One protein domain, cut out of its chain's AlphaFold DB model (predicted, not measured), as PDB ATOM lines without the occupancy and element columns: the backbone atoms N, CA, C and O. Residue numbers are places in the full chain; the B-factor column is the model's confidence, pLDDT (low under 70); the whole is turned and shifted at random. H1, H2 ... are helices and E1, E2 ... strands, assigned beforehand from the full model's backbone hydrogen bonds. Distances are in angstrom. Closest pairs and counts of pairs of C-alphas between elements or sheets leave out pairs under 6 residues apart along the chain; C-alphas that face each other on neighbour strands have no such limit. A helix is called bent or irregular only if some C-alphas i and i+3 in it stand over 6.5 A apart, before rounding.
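AT A GLANCE: This is residues 47 to 157 of the 560 residues of the protein "FtsK domain-containing protein" of Chloroflexi bacterium (UniProt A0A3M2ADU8). A strongly twisted sheet of four strands has one arm of a long bent helix, H1a, and the shorter helix H3 over one face. At one end residues 47 to 52 of H1 stick out, and at the other the hairpin of E1 and E2 reaches away from the sheet. The 111 printed residues, with three named helices and six named strands in the order H1 E1 E2 E3 E4 H2 H3 E5 E6, are of mixed class. The whole is only just loose, close to compact, with a radius of gyration of the C-alphas of 16.0 A and spans of 61 by 29 by 29 A.

HOW THE PARTS SIT: The antiparallel sheet runs E3, residues 97 to 103, E4, 107 to 114, E6, 150 to 156, and E5, 141 to 146. Within hydrogen-bond range are N 99 and O 111, N 110 and O 153, and N 144 and O 152, each 2.8 A. H1, residues 47 to 77, assigned as one helix by its hydrogen bonds, is bent: C-alphas 66 and 69 are 6.6 A apart, and its arms H1a, 47 to 66, and H1b, 69 to 77, stand at a shallow tilt of 32 degrees. H1a makes two layers with the sheet, over E3 and E4 at a height of 9.7 A; the C-alphas of Ala 64 and Ile 108 come closest, 6.7 A. H3, residues 127 to 137, is on the same face over E5; the closest C-alphas, of Ser 134 and Cys 141, are 4.9 A apart. H1b touches H3 at a steep tilt of 47 degrees, opposite ways, closest at the C-alphas of Ala 74 and Leu 133, 6.2 A. H1b and H2, residues 121 to 124, only graze the sheet. E4, H2 H3, E5 form a split strand-helix-strand unit, two strands running the same way with E6 between them, its crossover right-handed. E1, residues 82 to 86, and E2, 89 to 94, are a hairpin, with N 82 and O 94 at 3.0 A; E2 runs on into E3 at 24 degrees. In H1a, H1b and H3 every O i to N i+4 pair is within hydrogen-bond range; H2 is too short for one.

IN THESE COORDINATES: H1a runs 28.9 A from C-alpha 47 at (140.814, 199.370, 237.105). E4 spans 21.6 A, E3 18.4 A and E6 19.6 A, ending at C-alpha 156 at (147.476, 173.445, 243.327).

THE WHOLE: The C-alphas farthest apart, of Arg 47 and Gly 88, are 61.5 A apart. The printed part has no cut and no long link. Its mean pLDDT is 71.2, with 42 residues under 70, among them 83 to 93 and 144 to 151.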
ATOM      1  N   ARG A  47     139.485 199.056 236.546       70.19
ATOM      2  CA  ARG A  47     140.814 199.370 237.105       70.19
ATOM      3  C   ARG A  47     141.072 198.671 238.441       70.19
ATOM      4  O   ARG A  47     142.212 198.312 238.737       70.19
ATOM      5  N   GLN A  48     140.046 198.504 239.272       63.84
ATOM      6  CA  GLN A  48     140.153 197.764 240.529       63.84
ATOM      7  C   GLN A  48     140.364 196.265 240.273       63.84
ATOM      8  O   GLN A  48     141.215 195.662 240.928       63.84
ATOM      9  N   HIS A  49     139.653 195.695 239.296       59.25
ATOM     10  CA  HIS A  49     139.806 194.308 238.861       59.25
ATOM     11  C   HIS A  49     141.205 194.044 238.288       59.25
ATOM     12  O   HIS A  49     141.907 193.169 238.784       59.25
ATOM     13  N   GLU A  50     141.676 194.871 237.353       65.00
ATOM     14  CA  GLU A  50     143.022 194.772 236.765       65.00
ATOM     15  C   GLU A  50     144.124 194.868 237.831       65.00
ATOM     16  O   GLU A  50     145.071 194.079 237.850       65.00
ATOM     17  N   LYS A  51     143.993 195.802 238.785       70.25
ATOM     18  CA  LYS A  51     144.931 195.914 239.914       70.25
ATOM     19  C   LYS A  51     144.887 194.682 240.820       70.25
ATOM     20  O   LYS A  51     145.935 194.274 241.328       70.25
ATOM     21  N   ALA A  52     143.711 194.101 241.052       58.75
ATOM     22  CA  ALA A  52     143.559 192.882 241.841       58.75
ATOM     23  C   ALA A  52     144.179 191.666 241.132       58.75
ATOM     24  O   ALA A  52     144.904 190.896 241.768       58.75
ATOM     25  N   GLU A  53     143.985 191.530 239.820       60.28
ATOM     26  CA  GLU A  53     144.585 190.473 239.003       60.28
ATOM     27  C   GLU A  53     146.108 190.593 238.926       60.28
ATOM     28  O   GLU A  53     146.814 189.609 239.153       60.28
ATOM     29  N   ALA A  54     146.639 191.801 238.723       68.88
ATOM     30  CA  ALA A  54     148.079 192.040 238.720       68.88
ATOM     31  C   ALA A  54     148.723 191.683 240.074       68.88
ATOM     32  O   ALA A  54     149.777 191.036 240.125       68.88
ATOM     33  N   ARG A  55     148.073 192.048 241.191       67.38
ATOM     34  CA  ARG A  55     148.503 191.654 242.546       67.38
ATOM     35  C   ARG A  55     148.462 190.137 242.726       67.38
ATOM     36  O   ARG A  55     149.426 189.564 243.229       67.38
ATOM     37  N   ARG A  56     147.390 189.482 242.276       63.28
ATOM     38  CA  ARG A  56     147.228 188.025 242.339       63.28
ATOM     39  C   ARG A  56     148.313 187.299 241.547       63.28
ATOM     40  O   ARG A  56     148.945 186.393 242.085       63.28
ATOM     41  N   LEU A  57     148.578 187.715 240.309       65.88
ATOM     42  CA  LEU A  57     149.607 187.117 239.459       65.88
ATOM     43  C   LEU A  57     151.003 187.272 240.078       65.88
ATOM     44  O   LEU A  57     151.804 186.338 240.048       65.88
ATOM     45  N   LYS A  58     151.284 188.422 240.703       72.31
ATOM     46  CA  LYS A  58     152.530 188.648 241.448       72.31
ATOM     47  C   LYS A  58     152.677 187.670 242.622       72.31
ATOM     48  O   LYS A  58     153.754 187.103 242.804       72.31
ATOM     49  N   THR A  59     151.602 187.426 243.373       70.88
ATOM     50  CA  THR A  59     151.575 186.430 244.457       70.88
ATOM     51  C   THR A  59     151.787 185.011 243.928       70.88
ATOM     52  O   THR A  59     152.621 184.281 244.457       70.88
ATOM     53  N   ILE A  60     151.107 184.633 242.847       67.94
ATOM     54  CA  ILE A  60     151.229 183.309 242.218       67.94
ATOM     55  C   ILE A  60     152.664 183.048 241.733       67.94
ATOM     56  O   ILE A  60     153.231 181.991 242.010       67.94
ATOM     57  N   LYS A  61     153.296 184.032 241.080       73.50
ATOM     58  CA  LYS A  61     154.700 183.943 240.644       73.50
ATOM     59  C   LYS A  61     155.662 183.755 241.818       73.50
ATOM     60  O   LYS A  61     156.610 182.977 241.714       73.50
ATOM     61  N   ARG A  62     155.412 184.431 242.947       76.06
ATOM     62  CA  ARG A  62     156.187 184.249 244.184       76.06
ATOM     63  C   ARG A  62     156.041 182.827 244.730       76.06
ATOM     64  O   ARG A  62     157.054 182.186 244.986       76.06
ATOM     65  N   VAL A  63     154.811 182.321 244.825       77.25
ATOM     66  CA  VAL A  63     154.530 180.947 245.277       77.25
ATOM     67  C   VAL A  63     155.234 179.924 244.382       77.25
ATOM     68  O   VAL A  63     155.900 179.029 244.887       77.25
ATOM     69  N   ALA A  64     155.188 180.085 243.058       78.62
ATOM     70  CA  ALA A  64     155.886 179.183 242.140       78.62
ATOM     71  C   ALA A  64     157.408 179.149 242.362       78.62
ATOM     72  O   ALA A  64     158.015 178.077 242.331       78.62
ATOM     73  N   LYS A  65     158.022 180.310 242.639       81.12
ATOM     74  CA  LYS A  65     159.455 180.416 242.954       81.12
ATOM     75  C   LYS A  65     159.815 179.690 244.256       81.12
ATOM     76  O   LYS A  65     160.885 179.095 244.329       81.12
ATOM     77  N   GLU A  66     158.926 179.713 245.249       82.69
ATOM     78  CA  GLU A  66     159.093 179.017 246.534       82.69
ATOM     79  C   GLU A  66     158.855 177.498 246.426       82.69
ATOM     80  O   GLU A  66     159.514 176.721 247.116       82.69
ATOM     81  N   LEU A  67     157.940 177.055 245.557       82.56
ATOM     82  CA  LEU A  67     157.603 175.636 245.381       82.56
ATOM     83  C   LEU A  67     158.642 174.858 244.580       82.56
ATOM     84  O   LEU A  67     158.930 173.712 244.912       82.56
ATOM     85  N   ARG A  68     159.244 175.478 243.560       83.56
ATOM     86  CA  ARG A  68     160.246 174.840 242.692       83.56
ATOM     87  C   ARG A  68     161.358 174.099 243.461       83.56
ATOM     88  O   ARG A  68     161.553 172.918 243.176       83.56
ATOM     89  N   PRO A  69     162.067 174.706 244.436       84.56
ATOM     90  CA  PRO A  69     163.097 173.986 245.188       84.56
ATOM     91  C   PRO A  69     162.526 172.870 246.075       84.56
ATOM     92  O   PRO A  69     163.172 171.835 246.222       84.56
ATOM     93  N   LYS A  70     161.310 173.031 246.619       85.25
ATOM     94  CA  LYS A  70     160.647 172.000 247.437       85.25
ATOM     95  C   LYS A  70     160.283 170.767 246.614       85.25
ATOM     96  O   LYS A  70     160.509 169.656 247.076       85.25
ATOM     97  N   ILE A  71     159.791 170.967 245.389       86.69
ATOM     98  CA  ILE A  71     159.512 169.882 244.437       86.69
ATOM     99  C   ILE A  71     160.792 169.106 244.134       86.69
ATOM    100  O   ILE A  71     160.812 167.886 244.250       86.69
ATOM    101  N   ILE A  72     161.878 169.812 243.803       84.81
ATOM    102  CA  ILE A  72     163.170 169.185 243.496       84.81
ATOM    103  C   ILE A  72     163.681 168.377 244.695       84.81
ATOM    104  O   ILE A  72     164.125 167.243 244.529       84.81
ATOM    105  N   GLN A  73     163.597 168.935 245.906       83.00
ATOM    106  CA  GLN A  73     164.030 168.256 247.126       83.00
ATOM    107  C   GLN A  73     163.168 167.029 247.451       83.00
ATOM    108  O   GLN A  73     163.705 166.005 247.865       83.00
ATOM    109  N   ALA A  74     161.849 167.126 247.273       84.38
ATOM    110  CA  ALA A  74     160.934 166.013 247.483       84.38
ATOM    111  C   ALA A  74     161.234 164.878 246.498       84.38
ATOM    112  O   ALA A  74     161.526 163.770 246.930       84.38
ATOM    113  N   LEU A  75     161.286 165.168 245.196       85.12
ATOM    114  CA  LEU A  75     161.619 164.180 244.168       85.12
ATOM    115  C   LEU A  75     162.983 163.518 244.413       85.12
ATOM    116  O   LEU A  75     163.096 162.299 244.311       85.12
ATOM    117  N   ALA A  76     163.995 164.284 244.829       82.25
ATOM    118  CA  ALA A  76     165.307 163.733 245.162       82.25
ATOM    119  C   ALA A  76     165.256 162.697 246.301       82.25
ATOM    120  O   ALA A  76     165.938 161.676 246.215       82.25
ATOM    121  N   ARG A  77     164.429 162.923 247.335       80.81
ATOM    122  CA  ARG A  77     164.215 161.964 248.440       80.81
ATOM    123  C   ARG A  77     163.513 160.684 247.986       80.81
ATOM    124  O   ARG A  77     163.733 159.644 248.591       80.81
ATOM    125  N   TYR A  78     162.715 160.755 246.924       79.12
ATOM    126  CA  TYR A  78     161.998 159.614 246.346       79.12
ATOM    127  C   TYR A  78     162.797 158.880 245.260       79.12
ATOM    128  O   TYR A  78     162.219 158.190 244.429       79.12
ATOM    129  N   GLY A  79     164.124 159.024 245.244       74.00
ATOM    130  CA  GLY A  79     164.987 158.301 244.307       74.00
ATOM    131  C   GLY A  79     165.147 158.973 242.942       74.00
ATOM    132  O   GLY A  79     165.930 158.499 242.127       74.00
ATOM    133  N   PHE A  80     164.517 160.130 242.708       80.25
ATOM    134  CA  PHE A  80     164.784 160.965 241.532       80.25
ATOM    135  C   PHE A  80     165.985 161.875 241.783       80.25
ATOM    136  O   PHE A  80     165.916 163.099 241.651       80.25
ATOM    137  N   SER A  81     167.105 161.275 242.176       76.50
ATOM    138  CA  SER A  81     168.414 161.918 242.224       76.50
ATOM    139  C   SER A  81     169.514 160.901 241.933       76.50
ATOM    140  O   SER A  81     169.370 159.717 242.219       76.50
ATOM    141  N   TYR A  82     170.613 161.355 241.335       71.81
ATOM    142  CA  TYR A  82     171.741 160.485 241.000       71.81
ATOM    143  C   TYR A  82     173.061 161.147 241.386       71.81
ATOM    144  O   TYR A  82     173.332 162.271 240.960       71.81
ATOM    145  N   ILE A  83     173.880 160.469 242.188       67.81
ATOM    146  CA  ILE A  83     175.228 160.918 242.556       67.81
ATOM    147  C   ILE A  83     176.219 160.196 241.644       67.81
ATOM    148  O   ILE A  83     176.183 158.971 241.555       67.81
ATOM    149  N   TYR A  84     177.100 160.944 240.982       65.00
ATOM    150  CA  TYR A  84     178.181 160.380 240.172       65.00
ATOM    151  C   TYR A  84     179.547 160.916 240.596       65.00
ATOM    152  O   TYR A  84     179.674 162.005 241.166       65.00
ATOM    153  N   GLU A  85     180.572 160.124 240.309       58.06
ATOM    154  CA  GLU A  85     181.966 160.433 240.603       58.06
ATOM    155  C   GLU A  85     182.645 161.025 239.364       58.06
ATOM    156  O   GLU A  85     182.458 160.541 238.245       58.06
ATOM    157  N   ARG A  86     183.422 162.096 239.543       56.38
ATOM    158  CA  ARG A  86     184.187 162.720 238.459       56.38
ATOM    159  C   ARG A  86     185.603 162.981 238.954       56.38
ATOM    160  O   ARG A  86     185.783 163.741 239.894       56.38
ATOM    161  N   GLN A  87     186.595 162.369 238.301       56.72
ATOM    162  CA  GLN A  87     188.026 162.542 238.610       56.72
ATOM    163  C   GLN A  87     188.397 162.258 240.083       56.72
ATOM    164  O   GLN A  87     189.100 163.045 240.706       56.72
ATOM    165  N   GLY A  88     187.922 161.142 240.650       59.00
ATOM    166  CA  GLY A  88     188.321 160.691 241.996       59.00
ATOM    167  C   GLY A  88     187.772 161.525 243.160       59.00
ATOM    168  O   GLY A  88     188.201 161.348 244.297       59.00
ATOM    169  N   ALA A  89     186.829 162.433 242.893       58.75
ATOM    170  CA  ALA A  89     186.050 163.126 243.907       58.75
ATOM    171  C   ALA A  89     184.549 162.888 243.666       58.75
ATOM    172  O   ALA A  89     184.048 162.999 242.539       58.75
ATOM    173  N   MET A  90     183.806 162.577 244.736       55.88
ATOM    174  CA  MET A  90     182.341 162.563 244.700       55.88
ATOM    175  C   MET A  90     181.853 163.983 244.429       55.88
ATOM    176  O   MET A  90     181.917 164.849 245.303       55.88
ATOM    177  N   THR A  91     181.415 164.285 243.206       59.38
ATOM    178  CA  THR A  91     181.048 165.666 242.869       59.38
ATOM    179  C   THR A  91     179.993 165.740 241.766       59.38
ATOM    180  O   THR A  91     180.287 166.106 240.632       59.38
ATOM    181  N   ARG A  92     178.736 165.451 242.136       57.59
ATOM    182  CA  ARG A  92     177.509 166.256 241.895       57.59
ATOM    183  C   ARG A  92     176.258 165.370 241.943       57.59
ATOM    184  O   ARG A  92     176.189 164.335 241.291       57.59
ATOM    185  N   MET A  93     175.240 165.831 242.672       63.81
ATOM    186  CA  MET A  93     173.894 165.254 242.669       63.81
ATOM    187  C   MET A  93     173.117 165.796 241.459       63.81
ATOM    188  O   MET A  93     172.829 166.990 241.389       63.81
ATOM    189  N   SER A  94     172.803 164.938 240.493       70.06
ATOM    190  CA  SER A  94     171.892 165.243 239.390       70.06
ATOM    191  C   SER A  94     170.454 165.201 239.900       70.06
ATOM    192  O   SER A  94     170.027 164.183 240.442       70.06
ATOM    193  N   THR A  95     169.706 166.287 239.717       74.94
ATOM    194  CA  THR A  95     168.297 166.428 240.117       74.94
ATOM    195  C   THR A  95     167.414 166.792 238.914       74.94
ATOM    196  O   THR A  95     167.945 167.214 237.881       74.94
ATOM    197  N   PRO A  96     166.079 166.633 239.004       77.12
ATOM    198  CA  PRO A  96     165.176 166.978 237.912       77.12
ATOM    199  C   PRO A  96     165.255 168.463 237.538       77.12
ATOM    200  O   PRO A  96     165.239 169.343 238.405       77.12
ATOM    201  N   VAL A  97     165.296 168.759 236.237       76.31
ATOM    202  CA  VAL A  97     165.244 170.137 235.728       76.31
ATOM    203  C   VAL A  97     163.789 170.515 235.505       76.31
ATOM    204  O   VAL A  97     163.150 170.043 234.572       76.31
ATOM    205  N   ILE A  98     163.270 171.385 236.366       78.06
ATOM    206  CA  ILE A  98     161.855 171.770 236.370       78.06
ATOM    207  C   ILE A  98     161.728 173.229 235.953       78.06
ATOM    208  O   ILE A  98     162.380 174.060 236.575       78.06
ATOM    209  N   ARG A  99     160.890 173.597 234.979       72.06
ATOM    210  CA  ARG A  99     160.591 174.996 234.602       72.06
ATOM    211  C   ARG A  99     159.128 175.326 234.857       72.06
ATOM    212  O   ARG A  99     158.253 174.538 234.542       72.06
ATOM    213  N   THR A 100     158.844 176.506 235.398       61.09
ATOM    214  CA  THR A 100     157.460 176.994 235.485       61.09
ATOM    215  C   THR A 100     157.021 177.500 234.119       61.09
ATOM    216  O   THR A 100     157.731 178.318 233.538       61.09
ATOM    217  N   ILE A 101     155.873 177.034 233.630       58.16
ATOM    218  CA  ILE A 101     155.387 177.375 232.285       58.16
ATOM    219  C   ILE A 101     154.103 178.188 232.335       58.16
ATOM    220  O   ILE A 101     154.009 179.214 231.666       58.16
ATOM    221  N   LEU A 102     153.136 177.771 233.153       63.84
ATOM    222  CA  LEU A 102     151.802 178.362 233.141       63.84
ATOM    223  C   LEU A 102     151.297 178.647 234.556       63.84
ATOM    224  O   LEU A 102     151.555 177.901 235.505       63.84
ATOM    225  N   TYR A 103     150.537 179.732 234.668       69.19
ATOM    226  CA  TYR A 103     149.809 180.121 235.866       69.19
ATOM    227  C   TYR A 103     148.324 180.157 235.536       69.19
ATOM    228  O   TYR A 103     147.923 180.874 234.621       69.19
ATOM    229  N   THR A 104     147.504 179.442 236.298       61.38
ATOM    230  CA  THR A 104     146.048 179.584 236.224       61.38
ATOM    231  C   THR A 104     145.509 180.175 237.519       61.38
ATOM    232  O   THR A 104     146.245 180.464 238.466       61.38
ATOM    233  N   LYS A 105     144.191 180.382 237.572       53.75
ATOM    234  CA  LYS A 105     143.502 180.833 238.784       53.75
ATOM    235  C   LYS A 105     143.721 179.868 239.960       53.75
ATOM    236  O   LYS A 105     143.769 180.336 241.101       53.75
ATOM    237  N   ASP A 106     143.876 178.573 239.684       57.94
ATOM    238  CA  ASP A 106     143.815 177.507 240.687       57.94
ATOM    239  C   ASP A 106     145.053 176.586 240.720       57.94
ATOM    240  O   ASP A 106     145.231 175.876 241.710       57.94
ATOM    241  N   ALA A 107     145.967 176.648 239.741       68.12
ATOM    242  CA  ALA A 107     147.185 175.832 239.715       68.12
ATOM    243  C   ALA A 107     148.410 176.537 239.093       68.12
ATOM    244  O   ALA A 107     148.300 177.527 238.365       68.12
ATOM    245  N   ILE A 108     149.595 176.003 239.390       73.62
ATOM    246  CA  ILE A 108     150.862 176.296 238.713       73.62
ATOM    247  C   ILE A 108     151.281 175.044 237.957       73.62
ATOM    248  O   ILE A 108     151.318 173.965 238.543       73.62
ATOM    249  N   TYR A 109     151.672 175.200 236.697       76.75
ATOM    250  CA  TYR A 109     152.191 174.101 235.891       76.75
ATOM    251  C   TYR A 109     153.704 174.219 235.750       76.75
ATOM    252  O   TYR A 109     154.248 175.257 235.345       76.75
ATOM    253  N   PHE A 110     154.383 173.132 236.093       80.31
ATOM    254  CA  PHE A 110     155.821 172.978 236.007       80.31
ATOM    255  C   PHE A 110     156.166 171.905 234.974       80.31
ATOM    256  O   PHE A 110     155.815 170.754 235.168       80.31
ATOM    257  N   ARG A 111     156.892 172.229 233.910       79.00
ATOM    258  CA  ARG A 111     157.421 171.213 232.992       79.00
ATOM    259  C   ARG A 111     158.694 170.599 233.544       79.00
ATOM    260  O   ARG A 111     159.532 171.310 234.104       79.00
ATOM    261  N   ILE A 112     158.843 169.297 233.363       81.38
ATOM    262  CA  ILE A 112     160.033 168.532 233.718       81.38
ATOM    263  C   ILE A 112     160.821 168.292 232.435       81.38
ATOM    264  O   ILE A 112     160.480 167.440 231.628       81.38
ATOM    265  N   ASP A 113     161.882 169.072 232.245       75.06
ATOM    266  CA  ASP A 113     162.704 169.030 231.032       75.06
ATOM    267  C   ASP A 113     163.669 167.842 231.018       75.06
ATOM    268  O   ASP A 113     164.113 167.403 229.960       75.06
ATOM    269  N   ARG A 114     164.108 167.396 232.201       77.06
ATOM    270  CA  ARG A 114     165.152 166.378 232.332       77.06
ATOM    271  C   ARG A 114     165.048 165.648 233.659       77.06
ATOM    272  O   ARG A 114     164.892 166.290 234.700       77.06
ATOM    273  N   LEU A 115     165.240 164.335 233.606       78.06
ATOM    274  CA  LEU A 115     165.358 163.452 234.758       78.06
ATOM    275  C   LEU A 115     166.813 163.013 235.016       78.06
ATOM    276  O   LEU A 115     167.632 163.016 234.094       78.06
ATOM    277  N   PRO A 116     167.163 162.661 236.266       75.88
ATOM    278  CA  PRO A 116     168.440 162.031 236.597       75.88
ATOM    279  C   PRO A 116     168.636 160.669 235.919       75.88
ATOM    280  O   PRO A 116     167.685 160.000 235.513       75.88
ATOM    281  N   PHE A 117     169.894 160.237 235.834       66.19
ATOM    282  CA  PHE A 117     170.266 158.941 235.270       66.19
ATOM    283  C   PHE A 117     169.572 157.788 236.023       66.19
ATOM    284  O   PHE A 117     169.487 157.829 237.248       66.19
ATOM    285  N   ARG A 118     169.100 156.767 235.286       70.81
ATOM    286  CA  ARG A 118     168.315 155.599 235.762       70.81
ATOM    287  C   ARG A 118     166.878 155.860 236.228       70.81
ATOM    288  O   ARG A 118     166.243 154.927 236.701       70.81
ATOM    289  N   THR A 119     166.356 157.072 236.070       78.50
ATOM    290  CA  THR A 119     164.929 157.345 236.310       78.50
ATOM    291  C   THR A 119     164.208 157.636 235.008       78.50
ATOM    292  O   THR A 119     164.743 158.345 234.153       78.50
ATOM    293  N   THR A 120     163.007 157.089 234.854       76.50
ATOM    294  CA  THR A 120     162.174 157.303 233.669       76.50
ATOM    295  C   THR A 120     161.012 158.240 233.977       76.50
ATOM    296  O   THR A 120     160.627 158.433 235.132       76.50
ATOM    297  N   PHE A 121     160.424 158.830 232.937       72.38
ATOM    298  CA  PHE A 121     159.189 159.595 233.097       72.38
ATOM    299  C   PHE A 121     158.037 158.713 233.596       72.38
ATOM    300  O   PHE A 121     157.236 159.178 234.397       72.38
ATOM    301  N   THR A 122     158.019 157.430 233.233       75.38
ATOM    302  CA  THR A 122     157.060 156.434 233.731       75.38
ATOM    303  C   THR A 122     157.130 156.263 235.248       75.38
ATOM    304  O   THR A 122     156.100 156.117 235.900       75.38
ATOM    305  N   ASP A 123     158.324 156.351 235.841       77.12
ATOM    306  CA  ASP A 123     158.484 156.278 237.295       77.12
ATOM    307  C   ASP A 123     157.830 157.463 238.014       77.12
ATOM    308  O   ASP A 123     157.305 157.284 239.112       77.12
ATOM    309  N   LEU A 124     157.823 158.655 237.404       77.62
ATOM    310  CA  LEU A 124     157.141 159.827 237.965       77.62
ATOM    311  C   LEU A 124     155.616 159.678 237.959       77.62
ATOM    312  O   LEU A 124     154.964 160.195 238.859       77.62
ATOM    313  N   LEU A 125     155.055 158.987 236.962       74.38
ATOM    314  CA  LEU A 125     153.604 158.845 236.774       74.38
ATOM    315  C   LEU A 125     152.957 157.841 237.740       74.38
ATOM    316  O   LEU A 125     151.738 157.669 237.734       74.38
ATOM    317  N   LYS A 126     153.747 157.167 238.581       77.12
ATOM    318  CA  LYS A 126     153.227 156.243 239.592       77.12
ATOM    319  C   LYS A 126     152.378 157.019 240.621       77.12
ATOM    320  O   LYS A 126     152.885 157.982 241.201       77.12
ATOM    321  N   PRO A 127     151.141 156.577 240.937       73.00
ATOM    322  CA  PRO A 127     150.253 157.278 241.879       73.00
ATOM    323  C   PRO A 127     150.875 157.536 243.260       73.00
ATOM    324  O   PRO A 127     150.586 158.536 243.915       73.00
ATOM    325  N   GLU A 128     151.766 156.648 243.704       74.94
ATOM    326  CA  GLU A 128     152.498 156.783 244.965       74.94
ATOM    327  C   GLU A 128     153.413 158.014 244.977       74.94
ATOM    328  O   GLU A 128     153.531 158.684 246.002       74.94
ATOM    329  N   VAL A 129     154.042 158.347 243.844       79.56
ATOM    330  CA  VAL A 129     154.929 159.512 243.721       79.56
ATOM    331  C   VAL A 129     154.115 160.802 243.796       79.56
ATOM    332  O   VAL A 129     154.512 161.725 244.505       79.56
ATOM    333  N   GLU A 130     152.947 160.854 243.152       78.56
ATOM    334  CA  GLU A 130     152.018 161.992 243.223       78.56
ATOM    335  C   GLU A 130     151.521 162.256 244.646       78.56
ATOM    336  O   GLU A 130     151.571 163.393 245.130       78.56
ATOM    337  N   GLN A 131     151.074 161.207 245.342       72.19
ATOM    338  CA  GLN A 131     150.587 161.305 246.720       72.19
ATOM    339  C   GLN A 131     151.685 161.801 247.662       72.19
ATOM    340  O   GLN A 131     151.493 162.748 248.427       72.19
ATOM    341  N   ASN A 132     152.868 161.206 247.559       75.12
ATOM    342  CA  ASN A 132     154.023 161.547 248.375       75.12
ATOM    343  C   ASN A 132     154.532 162.970 248.119       75.12
ATOM    344  O   ASN A 132     154.805 163.726 249.057       75.12
ATOM    345  N   LEU A 133     154.609 163.372 246.850       81.88
ATOM    346  CA  LEU A 133     154.973 164.728 246.459       81.88
ATOM    347  C   LEU A 133     153.949 165.746 246.974       81.88
ATOM    348  O   LEU A 133     154.330 166.804 247.487       81.88
ATOM    349  N   SER A 134     152.662 165.392 246.912       77.31
ATOM    350  CA  SER A 134     151.576 166.224 247.423       77.31
ATOM    351  C   SER A 134     151.694 166.473 248.928       77.31
ATOM    352  O   SER A 134     151.560 167.612 249.390       77.31
ATOM    353  N   LEU A 135     152.005 165.420 249.692       73.44
ATOM    354  CA  LEU A 135     152.244 165.491 251.135       73.44
ATOM    355  C   LEU A 135     153.483 166.331 251.464       73.44
ATOM    356  O   LEU A 135     153.415 167.223 252.309       73.44
ATOM    357  N   ALA A 136     154.599 166.104 250.766       77.88
ATOM    358  CA  ALA A 136     155.867 166.789 251.020       77.88
ATOM    359  C   ALA A 136     155.792 168.308 250.787       77.88
ATOM    360  O   ALA A 136     156.475 169.086 251.458       77.88
ATOM    361  N   ILE A 137     154.970 168.743 249.832       78.19
ATOM    362  CA  ILE A 137     154.819 170.157 249.468       78.19
ATOM    363  C   ILE A 137     153.622 170.807 250.186       78.19
ATOM    364  O   ILE A 137     153.536 172.039 250.258       78.19
ATOM    365  N   GLY A 138     152.714 170.000 250.741       67.75
ATOM    366  CA  GLY A 138     151.466 170.461 251.352       67.75
ATOM    367  C   GLY A 138     150.479 171.035 250.330       67.75
ATOM    368  O   GLY A 138     149.723 171.960 250.649       67.75
ATOM    369  N   ARG A 139     150.544 170.553 249.081       73.31
ATOM    370  CA  ARG A 139     149.733 170.983 247.928       73.31
ATOM    371  C   ARG A 139     149.540 169.805 246.990       73.31
ATOM    372  O   ARG A 139     150.503 169.096 246.741       73.31
ATOM    373  N   GLU A 140     148.350 169.641 246.425       69.56
ATOM    374  CA  GLU A 140     148.112 168.568 245.452       69.56
ATOM    375  C   GLU A 140     149.003 168.738 244.225       69.56
ATOM    376  O   GLU A 140     149.128 169.840 243.678       69.56
ATOM    377  N   CYS A 141     149.624 167.629 243.856       79.69
ATOM    378  CA  CYS A 141     150.580 167.473 242.785       79.69
ATOM    379  C   CYS A 141     150.066 166.370 241.863       79.69
ATOM    380  O   CYS A 141     149.821 165.261 242.330       79.69
ATOM    381  N   GLN A 142     149.922 166.673 240.579       74.81
ATOM    382  CA  GLN A 142     149.538 165.695 239.567       74.81
ATOM    383  C   GLN A 142     150.517 165.766 238.407       74.81
ATOM    384  O   GLN A 142     150.809 166.859 237.911       74.81
ATOM    385  N   PHE A 143     151.007 164.614 237.970       79.25
ATOM    386  CA  PHE A 143     151.760 164.530 236.740       79.25
ATOM    387  C   PHE A 143     150.813 164.343 235.563       79.25
ATOM    388  O   PHE A 143     149.885 163.539 235.577       79.25
ATOM    389  N   GLN A 144     151.054 165.122 234.524       69.75
ATOM    390  CA  GLN A 144     150.425 164.972 233.228       69.75
ATOM    391  C   GLN A 144     151.534 164.674 232.234       69.75
ATOM    392  O   GLN A 144     152.606 165.280 232.279       69.75
ATOM    393  N   HIS A 145     151.284 163.716 231.358       59.59
ATOM    394  CA  HIS A 145     152.199 163.360 230.295       59.59
ATOM    395  C   HIS A 145     151.504 163.623 228.970       59.59
ATOM    396  O   HIS A 145     150.415 163.103 228.733       59.59
ATOM    397  N   ASP A 146     152.158 164.410 228.128       50.34
ATOM    398  CA  ASP A 146     151.751 164.655 226.756       50.34
ATOM    399  C   ASP A 146     152.900 164.242 225.831       50.34
ATOM    400  O   ASP A 146     154.064 164.549 226.107       50.34
ATOM    401  N   VAL A 147     152.575 163.513 224.763       38.78
ATOM    402  CA  VAL A 147     153.563 162.965 223.822       38.78
ATOM    403  C   VAL A 147     154.298 164.087 223.080       38.78
ATOM    404  O   VAL A 147     155.493 163.959 222.815       38.78
ATOM    405  N   ASP A 148     153.634 165.220 222.840       34.62
ATOM    406  CA  ASP A 148     154.165 166.328 222.042       34.62
ATOM    407  C   ASP A 148     154.922 167.357 222.886       34.62
ATOM    408  O   ASP A 148     155.797 168.074 222.393       34.62
ATOM    409  N   ILE A 149     154.591 167.457 224.176       47.38
ATOM    410  CA  ILE A 149     155.047 168.569 225.020       47.38
ATOM    411  C   ILE A 149     155.754 168.126 226.313       47.38
ATOM    412  O   ILE A 149     156.265 168.966 227.066       47.38
ATOM    413  N   GLY A 150     155.858 166.813 226.542       61.47
ATOM    414  CA  GLY A 150     156.620 166.185 227.622       61.47
ATOM    415  C   GLY A 150     155.833 166.020 228.924       61.47
ATOM    416  O   GLY A 150     154.604 166.010 228.943       61.47
ATOM    417  N   VAL A 151     156.550 165.880 230.045       69.38
ATOM    418  CA  VAL A 151     155.940 165.702 231.374       69.38
ATOM    419  C   VAL A 151     155.785 167.021 232.110       69.38
ATOM    420  O   VAL A 151     156.717 167.826 232.224       69.38
ATOM    421  N   TRP A 152     154.606 167.204 232.688       77.50
ATOM    422  CA  TRP A 152     154.195 168.377 233.434       77.50
ATOM    423  C   TRP A 152     153.755 167.958 234.822       77.50
ATOM    424  O   TRP A 152     153.144 166.920 235.018       77.50
ATOM    425  N   LEU A 153     154.047 168.803 235.792       81.31
ATOM    426  CA  LEU A 153     153.591 168.708 237.158       81.31
ATOM    427  C   LEU A 153     152.653 169.884 237.415       81.31
ATOM    428  O   LEU A 153     153.076 171.043 237.471       81.31
ATOM    429  N   GLN A 154     151.378 169.580 237.586       81.44
ATOM    430  CA  GLN A 154     150.375 170.512 238.063       81.44
ATOM    431  C   GLN A 154     150.448 170.582 239.589       81.44
ATOM    432  O   GLN A 154     150.341 169.561 240.260       81.44
ATOM    433  N   VAL A 155     150.596 171.785 240.149       77.44
ATOM    434  CA  VAL A 155     150.592 172.026 241.600       77.44
ATOM    435  C   VAL A 155     149.488 173.008 241.972       77.44
ATOM    436  O   VAL A 155     149.470 174.146 241.494       77.44
ATOM    437  N   GLY A 156     148.585 172.606 242.864       67.38
ATOM    438  CA  GLY A 156     147.476 173.445 243.327       67.38
ATOM    439  C   GLY A 156     147.937 174.737 244.022       67.38
ATOM    440  O   GLY A 156     148.839 174.738 244.866       67.38
ATOM    441  N   LEU A 157     147.308 175.875 243.694       64.00
ATOM    442  CA  LEU A 157     147.678 177.206 244.206       64.00
ATOM    443  C   LEU A 157     147.141 177.540 245.597       64.00
ATOM    444  O   LEU A 157     147.642 178.473 246.236       64.00
TER     445      LEU A 157